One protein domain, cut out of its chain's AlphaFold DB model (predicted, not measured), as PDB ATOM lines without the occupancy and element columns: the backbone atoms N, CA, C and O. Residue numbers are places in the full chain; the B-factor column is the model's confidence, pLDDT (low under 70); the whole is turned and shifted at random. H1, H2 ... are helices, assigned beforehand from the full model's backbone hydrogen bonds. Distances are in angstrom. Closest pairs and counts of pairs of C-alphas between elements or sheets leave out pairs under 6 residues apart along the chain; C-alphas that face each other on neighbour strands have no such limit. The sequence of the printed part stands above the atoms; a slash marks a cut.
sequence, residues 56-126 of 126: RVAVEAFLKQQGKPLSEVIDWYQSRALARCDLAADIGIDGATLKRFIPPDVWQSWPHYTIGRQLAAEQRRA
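AT A GLANCE: This is residues 56 to 126 of the 126 residues of an uncharacterized protein of Halomonas sp. hl-4 (UniProt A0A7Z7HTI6). Short helices gather loosely round H3, which lies nearest the middle: H1 is at one end, H2 and H4 are on different sides of H3, and H5 is farther out, near H2. H6 sits at the end opposite H1 and touches no other helix. The printed part has 71 residues with six named helices, H1 to H6 in order along the chain, and no named strand; its class is all helix. By the radius of gyration of the C-alphas, 11.9 A, the whole is compact, and its spans are 32 by 28 by 20 A.

IN THESE COORDINATES: H1, residues 56 to 66, begins at C-alpha 56 at (-33.385, -32.795, -48.492) and is 15.3 A from first to last C-alpha. H2 is residues 70 to 79, 14.2 A long. H3 is residues 84 to 91, 10.7 A long, with C-alpha 84 at (-29.193, -17.252, -43.926). H4 is residues 95 to 98, 4.8 A, and H5 is residues 104 to 109, 8.7 A. H6, residues 115 to 125, is 15.7 A long and ends at C-alpha 125 at (-40.512, -8.211, -49.790).

HOW THE PARTS SIT: H1 and H3 only just touch, with 3 pairs of C-alphas within 8 A; the closest are those of Phe 62 and Ile 91, 5.9 A apart. Their lines are about perpendicular, at 85 degrees. H3 and H4 touch, and their closest C-alphas are those of Ala 88 and Gly 95, 5.3 A apart. H2 and H3 are close but not clearly touching, with the C-alphas of Tyr 77 and Leu 87 closest at 7.4 A; they run opposite ways at a steep tilt of 49 degrees. H1 and H2 are also close but not clearly touching, with the C-alphas of Leu 63 and Leu 70 closest at 6.5 A; they run the same way at a steep tilt of 65 degrees. H2 and H5 are near each other, with 6 pairs of C-alphas within 10 A. H3 and H5 are apart, but only just, their closest C-alphas being 8.4 A apart. H6 is apart from H1, H2, H3, H4 and H5. In H1, H2, H3, H5 and H6 every O i to N i+4 pair is within hydrogen-bond range; H4 is too short for such a pair, and its one O i to N i+3 pair is within range.

THE WHOLE: The two C-alphas farthest apart are those of Val 57 and Gly 116, 32.9 A. The printed part has no cut and ends at residue 126, the chain's last residue. The five links between the helices are tight. The mean pLDDT of the printed part is 78.7; residues 112 to 126 are under 70, and the mean of H6 is 59.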
ATOM      1  N   ARG A  56     -34.067 -32.458 -47.231       83.06
ATOM      2  CA  ARG A  56     -33.385 -32.795 -48.492       83.06
ATOM      3  C   ARG A  56     -34.298 -32.562 -49.687       83.06
ATOM      4  O   ARG A  56     -33.917 -31.862 -50.616       83.06
ATOM      5  N   VAL A  57     -35.521 -33.081 -49.610       82.81
ATOM      6  CA  VAL A  57     -36.529 -32.945 -50.669       82.81
ATOM      7  C   VAL A  57     -36.925 -31.480 -50.850       82.81
ATOM      8  O   VAL A  57     -37.068 -31.021 -51.980       82.81
ATOM      9  N   ALA A  58     -37.060 -30.727 -49.752       82.00
ATOM     10  CA  ALA A  58     -37.353 -29.295 -49.805       82.00
ATOM     11  C   ALA A  58     -36.227 -28.497 -50.485       82.00
ATOM     12  O   ALA A  58     -36.492 -27.710 -51.392       82.00
ATOM     13  N   VAL A  59     -34.969 -28.747 -50.098       85.50
ATOM     14  CA  VAL A  59     -33.793 -28.118 -50.719       85.50
ATOM     15  C   VAL A  59     -33.719 -28.480 -52.203       85.50
ATOM     16  O   VAL A  59     -33.620 -27.588 -53.036       85.50
ATOM     17  N   GLU A  60     -33.828 -29.758 -52.564       86.06
ATOM     18  CA  GLU A  60     -33.785 -30.206 -53.963       86.06
ATOM     19  C   GLU A  60     -34.896 -29.580 -54.815       86.06
ATOM     20  O   GLU A  60     -34.635 -29.108 -55.924       86.06
ATOM     21  N   ALA A  61     -36.128 -29.527 -54.301       85.19
ATOM     22  CA  ALA A  61     -37.252 -28.905 -54.992       85.19
ATOM     23  C   ALA A  61     -37.033 -27.400 -55.198       85.19
ATOM     24  O   ALA A  61     -37.268 -26.898 -56.299       85.19
ATOM     25  N   PHE A  62     -36.532 -26.700 -54.177       86.69
ATOM     26  CA  PHE A  62     -36.197 -25.282 -54.262       86.69
ATOM     27  C   PHE A  62     -35.109 -25.024 -55.312       86.69
ATOM     28  O   PHE A  62     -35.274 -24.172 -56.180       86.69
ATOM     29  N   LEU A  63     -34.021 -25.797 -55.298       87.94
ATOM     30  CA  LEU A  63     -32.938 -25.657 -56.277       87.94
ATOM     31  C   LEU A  63     -33.420 -25.940 -57.702       87.94
ATOM     32  O   LEU A  63     -33.085 -25.203 -58.629       87.94
ATOM     33  N   LYS A  64     -34.274 -26.957 -57.873       87.50
ATOM     34  CA  LYS A  64     -34.914 -27.260 -59.158       87.50
ATOM     35  C   LYS A  64     -35.811 -26.117 -59.635       87.50
ATOM     36  O   LYS A  64     -35.816 -25.820 -60.825       87.50
ATOM     37  N   GLN A  65     -36.540 -25.469 -58.728       87.31
ATOM     38  CA  GLN A  65     -37.371 -24.307 -59.043       87.31
ATOM     39  C   GLN A  65     -36.528 -23.088 -59.443       87.31
ATOM     40  O   GLN A  65     -36.896 -22.380 -60.376       87.31
ATOM     41  N   GLN A  66     -35.397 -22.854 -58.771       85.81
ATOM     42  CA  GLN A  66     -34.466 -21.772 -59.108       85.81
ATOM     43  C   GLN A  66     -33.644 -22.067 -60.375       85.81
ATOM     44  O   GLN A  66     -33.078 -21.148 -60.964       85.81
ATOM     45  N   GLY A  67     -33.552 -23.337 -60.785       88.12
ATOM     46  CA  GLY A  67     -32.746 -23.781 -61.925       88.12
ATOM     47  C   GLY A  67     -31.239 -23.620 -61.707       88.12
ATOM     48  O   GLY A  67     -30.487 -23.588 -62.677       88.12
ATOM     49  N   LYS A  68     -30.801 -23.486 -60.450       88.44
ATOM     50  CA  LYS A  68     -29.421 -23.168 -60.066       88.44
ATOM     51  C   LYS A  68     -28.915 -24.115 -58.980       88.44
ATOM     52  O   LYS A  68     -29.707 -24.551 -58.140       88.44
ATOM     53  N   PRO A  69     -27.606 -24.417 -58.949       90.12
ATOM     54  CA  PRO A  69     -27.015 -25.158 -57.846       90.12
ATOM     55  C   PRO A  69     -27.043 -24.337 -56.548       90.12
ATOM     56  O   PRO A  69     -27.107 -23.106 -56.564       90.12
ATOM     57  N   LEU A  70     -26.952 -25.025 -55.405       86.44
ATOM     58  CA  LEU A  70     -26.993 -24.395 -54.079       86.44
ATOM     59  C   LEU A  70     -25.915 -23.318 -53.898       86.44
ATOM     60  O   LEU A  70     -26.186 -22.307 -53.260       86.44
ATOM     61  N   SER A  71     -24.729 -23.502 -54.480       85.44
ATOM     62  CA  SER A  71     -23.640 -22.520 -54.433       85.44
ATOM     63  C   SER A  71     -24.038 -21.179 -55.053       85.44
ATOM     64  O   SER A  71     -23.921 -20.154 -54.396       85.44
ATOM     65  N   GLU A  72     -24.608 -21.178 -56.260       88.19
ATOM     66  CA  GLU A  72     -25.044 -19.945 -56.929       88.19
ATOM     67  C   GLU A  72     -26.184 -19.246 -56.186       88.19
ATOM     68  O   GLU A  72     -26.264 -18.016 -56.160       88.19
ATOM     69  N   VAL A  73     -27.086 -20.027 -55.583       88.44
ATOM     70  CA  VAL A  73     -28.120 -19.478 -54.706       88.44
ATOM     71  C   VAL A  73     -27.458 -18.802 -53.509       88.44
ATOM     72  O   VAL A  73     -27.776 -17.655 -53.213       88.44
ATOM     73  N   ILE A  74     -26.512 -19.462 -52.841       87.25
ATOM     74  CA  ILE A  74     -25.799 -18.875 -51.704       87.25
ATOM     75  C   ILE A  74     -25.096 -17.573 -52.116       87.25
ATOM     76  O   ILE A  74     -25.294 -16.559 -51.447       87.25
ATOM     77  N   ASP A  75     -24.374 -17.555 -53.236       85.69
ATOM     78  CA  ASP A  75     -23.677 -16.366 -53.746       85.69
ATOM     79  C   ASP A  75     -24.650 -15.212 -54.041       85.69
ATOM     80  O   ASP A  75     -24.399 -14.043 -53.726       85.69
ATOM     81  N   TRP A  76     -25.822 -15.524 -54.599       87.38
ATOM     82  CA  TRP A  76     -26.883 -14.549 -54.854       87.38
ATOM     83  C   TRP A  76     -27.437 -13.939 -53.556       87.38
ATOM     84  O   TRP A  76     -27.709 -12.735 -53.513       87.38
ATOM     85  N   TYR A  77     -27.582 -14.740 -52.493       86.19
ATOM     86  CA  TYR A  77     -28.026 -14.255 -51.181       86.19
ATOM     87  C   TYR A  77     -26.928 -13.447 -50.482       86.19
ATOM     88  O   TYR A  77     -27.209 -12.382 -49.926       86.19
ATOM     89  N   GLN A  78     -25.678 -13.910 -50.545       80.56
ATOM     90  CA  GLN A  78     -24.525 -13.226 -49.964       80.56
ATOM     91  C   GLN A  78     -24.273 -11.867 -50.627       80.56
ATOM     92  O   GLN A  78     -24.125 -10.869 -49.920       80.56
ATOM     93  N   SER A  79     -24.313 -11.788 -51.962       79.19
ATOM     94  CA  SER A  79     -24.147 -10.530 -52.716       79.19
ATOM     95  C   SER A  79     -25.231  -9.490 -52.410       79.19
ATOM     96  O   SER A  79     -24.969  -8.290 -52.446       79.19
ATOM     97  N   ARG A  80     -26.440  -9.934 -52.045       79.00
ATOM     98  CA  ARG A  80     -27.542  -9.069 -51.590       79.00
ATOM     99  C   ARG A  80     -27.550  -8.814 -50.083       79.00
ATOM    100  O   ARG A  80     -28.440  -8.120 -49.594       79.00
ATOM    101  N   ALA A  81     -26.578  -9.361 -49.353       74.38
ATOM    102  CA  ALA A  81     -26.492  -9.316 -47.897       74.38
ATOM    103  C   ALA A  81     -27.774  -9.804 -47.182       74.38
ATOM    104  O   ALA A  81     -28.124  -9.286 -46.118       74.38
ATOM    105  N   LEU A  82     -28.467 -10.791 -47.763       76.94
ATOM    106  CA  LEU A  82     -29.642 -11.432 -47.167       76.94
ATOM    107  C   LEU A  82     -29.228 -12.405 -46.058       76.94
ATOM    108  O   LEU A  82     -28.156 -13.025 -46.113       76.94
ATOM    109  N   ALA A  83     -30.078 -12.562 -45.041       78.69
ATOM    110  CA  ALA A  83     -29.782 -13.495 -43.966       78.69
ATOM    111  C   ALA A  83     -29.867 -14.940 -44.460       78.69
ATOM    112  O   ALA A  83     -30.736 -15.331 -45.229       78.69
ATOM    113  N   ARG A  84     -29.029 -15.791 -43.877       83.56
ATOM    114  CA  ARG A  84     -29.193 -17.252 -43.926       83.56
ATOM    115  C   ARG A  84     -30.576 -17.717 -43.447       83.56
ATOM    116  O   ARG A  84     -31.073 -18.728 -43.926       83.56
ATOM    117  N   CYS A  85     -31.211 -16.974 -42.534       77.94
ATOM    118  CA  CYS A  85     -32.594 -17.226 -42.118       77.94
ATOM    119  C   CYS A  85     -33.597 -16.964 -43.247       77.94
ATOM    120  O   CYS A  85     -34.587 -17.681 -43.322       77.94
ATOM    121  N   ASP A  86     -33.330 -15.994 -44.129       82.06
ATOM    122  CA  ASP A  86     -34.166 -15.740 -45.304       82.06
ATOM    123  C   ASP A  86     -34.073 -16.906 -46.280       82.06
ATOM    124  O   ASP A  86     -35.101 -17.449 -46.655       82.06
ATOM    125  N   LEU A  87     -32.856 -17.372 -46.587       86.69
ATOM    126  CA  LEU A  87     -32.675 -18.555 -47.431       86.69
ATOM    127  C   LEU A  87     -33.372 -19.787 -46.836       86.69
ATOM    128  O   LEU A  87     -34.032 -20.535 -47.551       86.69
ATOM    129  N   ALA A  88     -33.243 -20.005 -45.525       86.50
ATOM    130  CA  ALA A  88     -33.910 -21.115 -44.854       86.50
ATOM    131  C   ALA A  88     -35.441 -21.003 -44.970       86.50
ATOM    132  O   ALA A  88     -36.097 -21.982 -45.327       86.50
ATOM    133  N   ALA A  89     -35.994 -19.807 -44.740       79.88
ATOM    134  CA  ALA A  89     -37.422 -19.534 -44.862       79.88
ATOM    135  C   ALA A  89     -37.931 -19.720 -46.299       79.88
ATOM    136  O   ALA A  89     -38.970 -20.348 -46.490       79.88
ATOM    137  N   ASP A  90     -37.174 -19.257 -47.296       84.06
ATOM    138  CA  ASP A  90     -37.530 -19.359 -48.714       84.06
ATOM    139  C   ASP A  90     -37.467 -20.820 -49.215       84.06
ATOM    140  O   ASP A  90     -38.241 -21.209 -50.090       84.06
ATOM    141  N   ILE A  91     -36.619 -21.665 -48.612       84.00
ATOM    142  CA  ILE A  91     -36.611 -23.130 -48.819       84.00
ATOM    143  C   ILE A  91     -37.738 -23.828 -48.022       84.00
ATOM    144  O   ILE A  91     -38.150 -24.938 -48.359       84.00
ATOM    145  N   GLY A  92     -38.247 -23.202 -46.957       80.56
ATOM    146  CA  GLY A  92     -39.236 -23.787 -46.046       80.56
ATOM    147  C   GLY A  92     -38.637 -24.692 -44.962       80.56
ATOM    148  O   GLY A  92     -39.314 -25.595 -44.466       80.56
ATOM    149  N   ILE A  93     -37.374 -24.473 -44.589       84.06
ATOM    150  CA  ILE A  93     -36.665 -25.205 -43.528       84.06
ATOM    151  C   ILE A  93     -36.183 -24.254 -42.425       84.06
ATOM    152  O   ILE A  93     -36.131 -23.041 -42.596       84.06
ATOM    153  N   ASP A  94     -35.796 -24.795 -41.269       81.00
ATOM    154  CA  ASP A  94     -35.163 -23.990 -40.224       81.00
ATOM    155  C   ASP A  94     -33.664 -23.750 -40.505       81.00
ATOM    156  O   ASP A  94     -32.993 -24.525 -41.195       81.00
ATOM    157  N   GLY A  95     -33.107 -22.677 -39.935       79.00
ATOM    158  CA  GLY A  95     -31.704 -22.305 -40.148       79.00
ATOM    159  C   GLY A  95     -30.687 -23.323 -39.609       79.00
ATOM    160  O   GLY A  95     -29.612 -23.480 -40.187       79.00
ATOM    161  N   ALA A  96     -31.006 -24.056 -38.537       82.81
ATOM    162  CA  ALA A  96     -30.116 -25.093 -38.009       82.81
ATOM    163  C   ALA A  96     -30.071 -26.323 -38.931       82.81
ATOM    164  O   ALA A  96     -29.046 -27.003 -39.021       82.81
ATOM    165  N   THR A  97     -31.167 -26.587 -39.634       85.62
ATOM    166  CA  THR A  97     -31.259 -27.585 -40.690       85.62
ATOM    167  C   THR A  97     -30.504 -27.131 -41.932       85.62
ATOM    168  O   THR A  97     -29.699 -27.910 -42.439       85.62
ATOM    169  N   LEU A  98     -30.647 -25.868 -42.356       86.69
ATOM    170  CA  LEU A  98     -29.882 -25.303 -43.477       86.69
ATOM    171  C   LEU A  98     -28.364 -25.451 -43.272       86.69
ATOM    172  O   LEU A  98     -27.659 -25.858 -44.191       86.69
ATOM    173  N   LYS A  99     -27.864 -25.227 -42.047       88.12
ATOM    174  CA  LYS A  99     -26.440 -25.399 -41.692       88.12
ATOM    175  C   LYS A  99     -25.868 -26.770 -42.071       88.12
ATOM    176  O   LYS A  99     -24.674 -26.882 -42.314       88.12
ATOM    177  N   ARG A 100     -26.692 -27.821 -42.108       89.12
ATOM    178  CA  ARG A 100     -26.255 -29.191 -42.435       89.12
ATOM    179  C   ARG A 100     -25.960 -29.386 -43.923       89.12
ATOM    180  O   ARG A 100     -25.300 -30.357 -44.273       89.12
ATOM    181  N   PHE A 101     -26.474 -28.498 -44.773       86.81
ATOM    182  CA  PHE A 101     -26.350 -28.558 -46.230       86.81
ATOM    183  C   PHE A 101     -25.280 -27.619 -46.783       86.81
ATOM    184  O   PHE A 101     -24.958 -27.693 -47.965       86.81
ATOM    185  N   ILE A 102     -24.746 -26.733 -45.945       86.94
ATOM    186  CA  ILE A 102     -23.817 -25.684 -46.354       86.94
ATOM    187  C   ILE A 102     -22.431 -25.993 -45.778       86.94
ATOM    188  O   ILE A 102     -22.333 -26.318 -44.591       86.94
ATOM    189  N   PRO A 103     -21.359 -25.875 -46.583       87.56
ATOM    190  CA  PRO A 103     -19.991 -25.973 -46.091       87.56
ATOM    191  C   PRO A 103     -19.722 -25.018 -44.907       87.56
ATOM    192  O   PRO A 103     -20.242 -23.898 -44.874       87.56
ATOM    193  N   PRO A 104     -18.953 -25.440 -43.887       83.88
ATOM    194  CA  PRO A 104     -18.787 -24.675 -42.651       83.88
ATOM    195  C   PRO A 104     -18.075 -23.329 -42.850       83.88
ATOM    196  O   PRO A 104     -18.381 -22.378 -42.136       83.88
ATOM    197  N   ASP A 105     -17.169 -23.238 -43.817       84.88
ATOM    198  CA  ASP A 105     -16.495 -22.016 -44.263       84.88
ATOM    199  C   ASP A 105     -17.496 -20.994 -44.822       84.88
ATOM    200  O   ASP A 105     -17.537 -19.852 -44.364       84.88
ATOM    201  N   VAL A 106     -18.387 -21.435 -45.713       85.00
ATOM    202  CA  VAL A 106     -19.468 -20.616 -46.282       85.00
ATOM    203  C   VAL A 106     -20.470 -20.190 -45.203       85.00
ATOM    204  O   VAL A 106     -20.987 -19.072 -45.201       85.00
ATOM    205  N   TRP A 107     -20.744 -21.073 -44.239       83.88
ATOM    206  CA  TRP A 107     -21.620 -20.767 -43.109       83.88
ATOM    207  C   TRP A 107     -21.037 -19.702 -42.166       83.88
ATOM    208  O   TRP A 107     -21.795 -18.932 -41.565       83.88
ATOM    209  N   GLN A 108     -19.710 -19.680 -42.000       81.06
ATOM    210  CA  GLN A 108     -18.992 -18.727 -41.147       81.06
ATOM    211  C   GLN A 108     -18.758 -17.377 -41.829       81.06
ATOM    212  O   GLN A 108     -18.831 -16.355 -41.154       81.06
ATOM    213  N   SER A 109     -18.520 -17.356 -43.143       79.69
ATOM    214  CA  SER A 109     -18.332 -16.122 -43.919       79.69
ATOM    215  C   SER A 109     -19.640 -15.377 -44.217       79.69
ATOM    216  O   SER A 109     -19.613 -14.256 -44.729       79.69
ATOM    217  N   TRP A 110     -20.790 -15.972 -43.878       78.94
ATOM    218  CA  TRP A 110     -22.093 -15.361 -44.109       78.94
ATOM    219  C   TRP A 110     -22.230 -14.033 -43.349       78.94
ATOM    220  O   TRP A 110     -22.004 -14.001 -42.135       78.94
ATOM    221  N   PRO A 111     -22.667 -12.941 -44.005       70.75
ATOM    222  CA  PRO A 111     -22.838 -11.654 -43.342       70.75
ATOM    223  C   PRO A 111     -23.740 -11.755 -42.101       70.75
ATOM    224  O   PRO A 111     -24.858 -12.275 -42.156       70.75
ATOM    225  N   HIS A 112     -23.254 -11.231 -40.973       62.84
ATOM    226  CA  HIS A 112     -24.022 -11.137 -39.734       62.84
ATOM    227  C   HIS A 112     -25.159 -10.120 -39.891       62.84
ATOM    228  O   HIS A 112     -24.971  -9.008 -40.390       62.84
ATOM    229  N   TYR A 113     -26.358 -10.518 -39.476       61.81
ATOM    230  CA  TYR A 113     -27.574  -9.732 -39.646       61.81
ATOM    231  C   TYR A 113     -27.704  -8.684 -38.535       61.81
ATOM    232  O   TYR A 113     -27.625  -9.023 -37.355       61.81
ATOM    233  N   THR A 114     -27.905  -7.417 -38.899       66.62
ATOM    234  CA  THR A 114     -28.263  -6.334 -37.965       66.62
ATOM    235  C   THR A 114     -29.752  -6.011 -38.104       66.62
ATOM    236  O   THR A 114     -30.312  -6.174 -39.188       66.62
ATOM    237  N   ILE A 115     -30.404  -5.516 -37.043       59.78
ATOM    238  CA  ILE A 115     -31.848  -5.182 -37.058       59.78
ATOM    239  C   ILE A 115     -32.209  -4.226 -38.211       59.78
ATOM    240  O   ILE A 115     -33.232  -4.401 -38.866       59.78
ATOM    241  N   GLY A 116     -31.335  -3.269 -38.544       63.66
ATOM    242  CA  GLY A 116     -31.552  -2.368 -39.682       63.66
ATOM    243  C   GLY A 116     -31.594  -3.077 -41.044       63.66
ATOM    244  O   GLY A 116     -32.322  -2.651 -41.938       63.66
ATOM    245  N   ARG A 117     -30.863  -4.187 -41.210       61.84
ATOM    246  CA  ARG A 117     -30.902  -4.996 -42.439       61.84
ATOM    247  C   ARG A 117     -32.137  -5.891 -42.507       61.84
ATOM    248  O   ARG A 117     -32.637  -6.093 -43.609       61.84
ATOM    249  N   GLN A 118     -32.655  -6.339 -41.359       58.81
ATOM    250  CA  GLN A 118     -33.927  -7.063 -41.274       58.81
ATOM    251  C   GLN A 118     -35.087  -6.228 -41.809       58.81
ATOM    252  O   GLN A 118     -35.785  -6.659 -42.723       58.81
ATOM    253  N   LEU A 119     -35.214  -4.998 -41.312       58.66
ATOM    254  CA  LEU A 119     -36.253  -4.070 -41.757       58.66
ATOM    255  C   LEU A 119     -36.115  -3.731 -43.250       58.66
ATOM    256  O   LEU A 119     -37.109  -3.670 -43.967       58.66
ATOM    257  N   ALA A 120     -34.885  -3.584 -43.756       61.91
ATOM    258  CA  ALA A 120     -34.642  -3.343 -45.181       61.91
ATOM    259  C   ALA A 120     -34.968  -4.559 -46.073       61.91
ATOM    260  O   ALA A 120     -35.322  -4.383 -47.237       61.91
ATOM    261  N   ALA A 121     -34.833  -5.791 -45.573       55.16
ATOM    262  CA  ALA A 121     -35.228  -6.996 -46.303       55.16
ATOM    263  C   ALA A 121     -36.753  -7.177 -46.317       55.16
ATOM    264  O   ALA A 121     -37.314  -7.486 -47.364       55.16
ATOM    265  N   GLU A 122     -37.422  -6.916 -45.191       57.84
ATOM    266  CA  GLU A 122     -38.887  -6.900 -45.092       57.84
ATOM    267  C   GLU A 122     -39.497  -5.850 -46.035       57.84
ATOM    268  O   GLU A 122     -40.442  -6.154 -46.756       57.84
ATOM    269  N   GLN A 123     -38.891  -4.662 -46.138       59.97
ATOM    270  CA  GLN A 123     -39.313  -3.616 -47.080       59.97
ATOM    271  C   GLN A 123     -39.130  -3.980 -48.561       59.97
ATOM    272  O   GLN A 123     -39.864  -3.466 -49.391       59.97
ATOM    273  N   ARG A 124     -38.166  -4.843 -48.916       56.44
ATOM    274  CA  ARG A 124     -37.995  -5.330 -50.304       56.44
ATOM    275  C   ARG A 124     -38.930  -6.489 -50.654       56.44
ATOM    276  O   ARG A 124     -39.031  -6.839 -51.826       56.44
ATOM    277  N   ARG A 125     -39.526  -7.130 -49.643       49.78
ATOM    278  CA  ARG A 125     -40.512  -8.211 -49.790       49.78
ATOM    279  C   ARG A 125     -41.951  -7.686 -49.918       49.78
ATOM    280  O   ARG A 125     -42.804  -8.463 -50.340       49.78
ATOM    281  N   ALA A 126     -42.204  -6.432 -49.533       48.22
ATOM    282  CA  ALA A 126     -43.471  -5.717 -49.715       48.22
ATOM    283  C   ALA A 126     -43.580  -5.126 -51.127       48.22
ATOM    284  O   ALA A 126     -44.709  -5.134 -51.665       48.22
TER     285      ALA A 126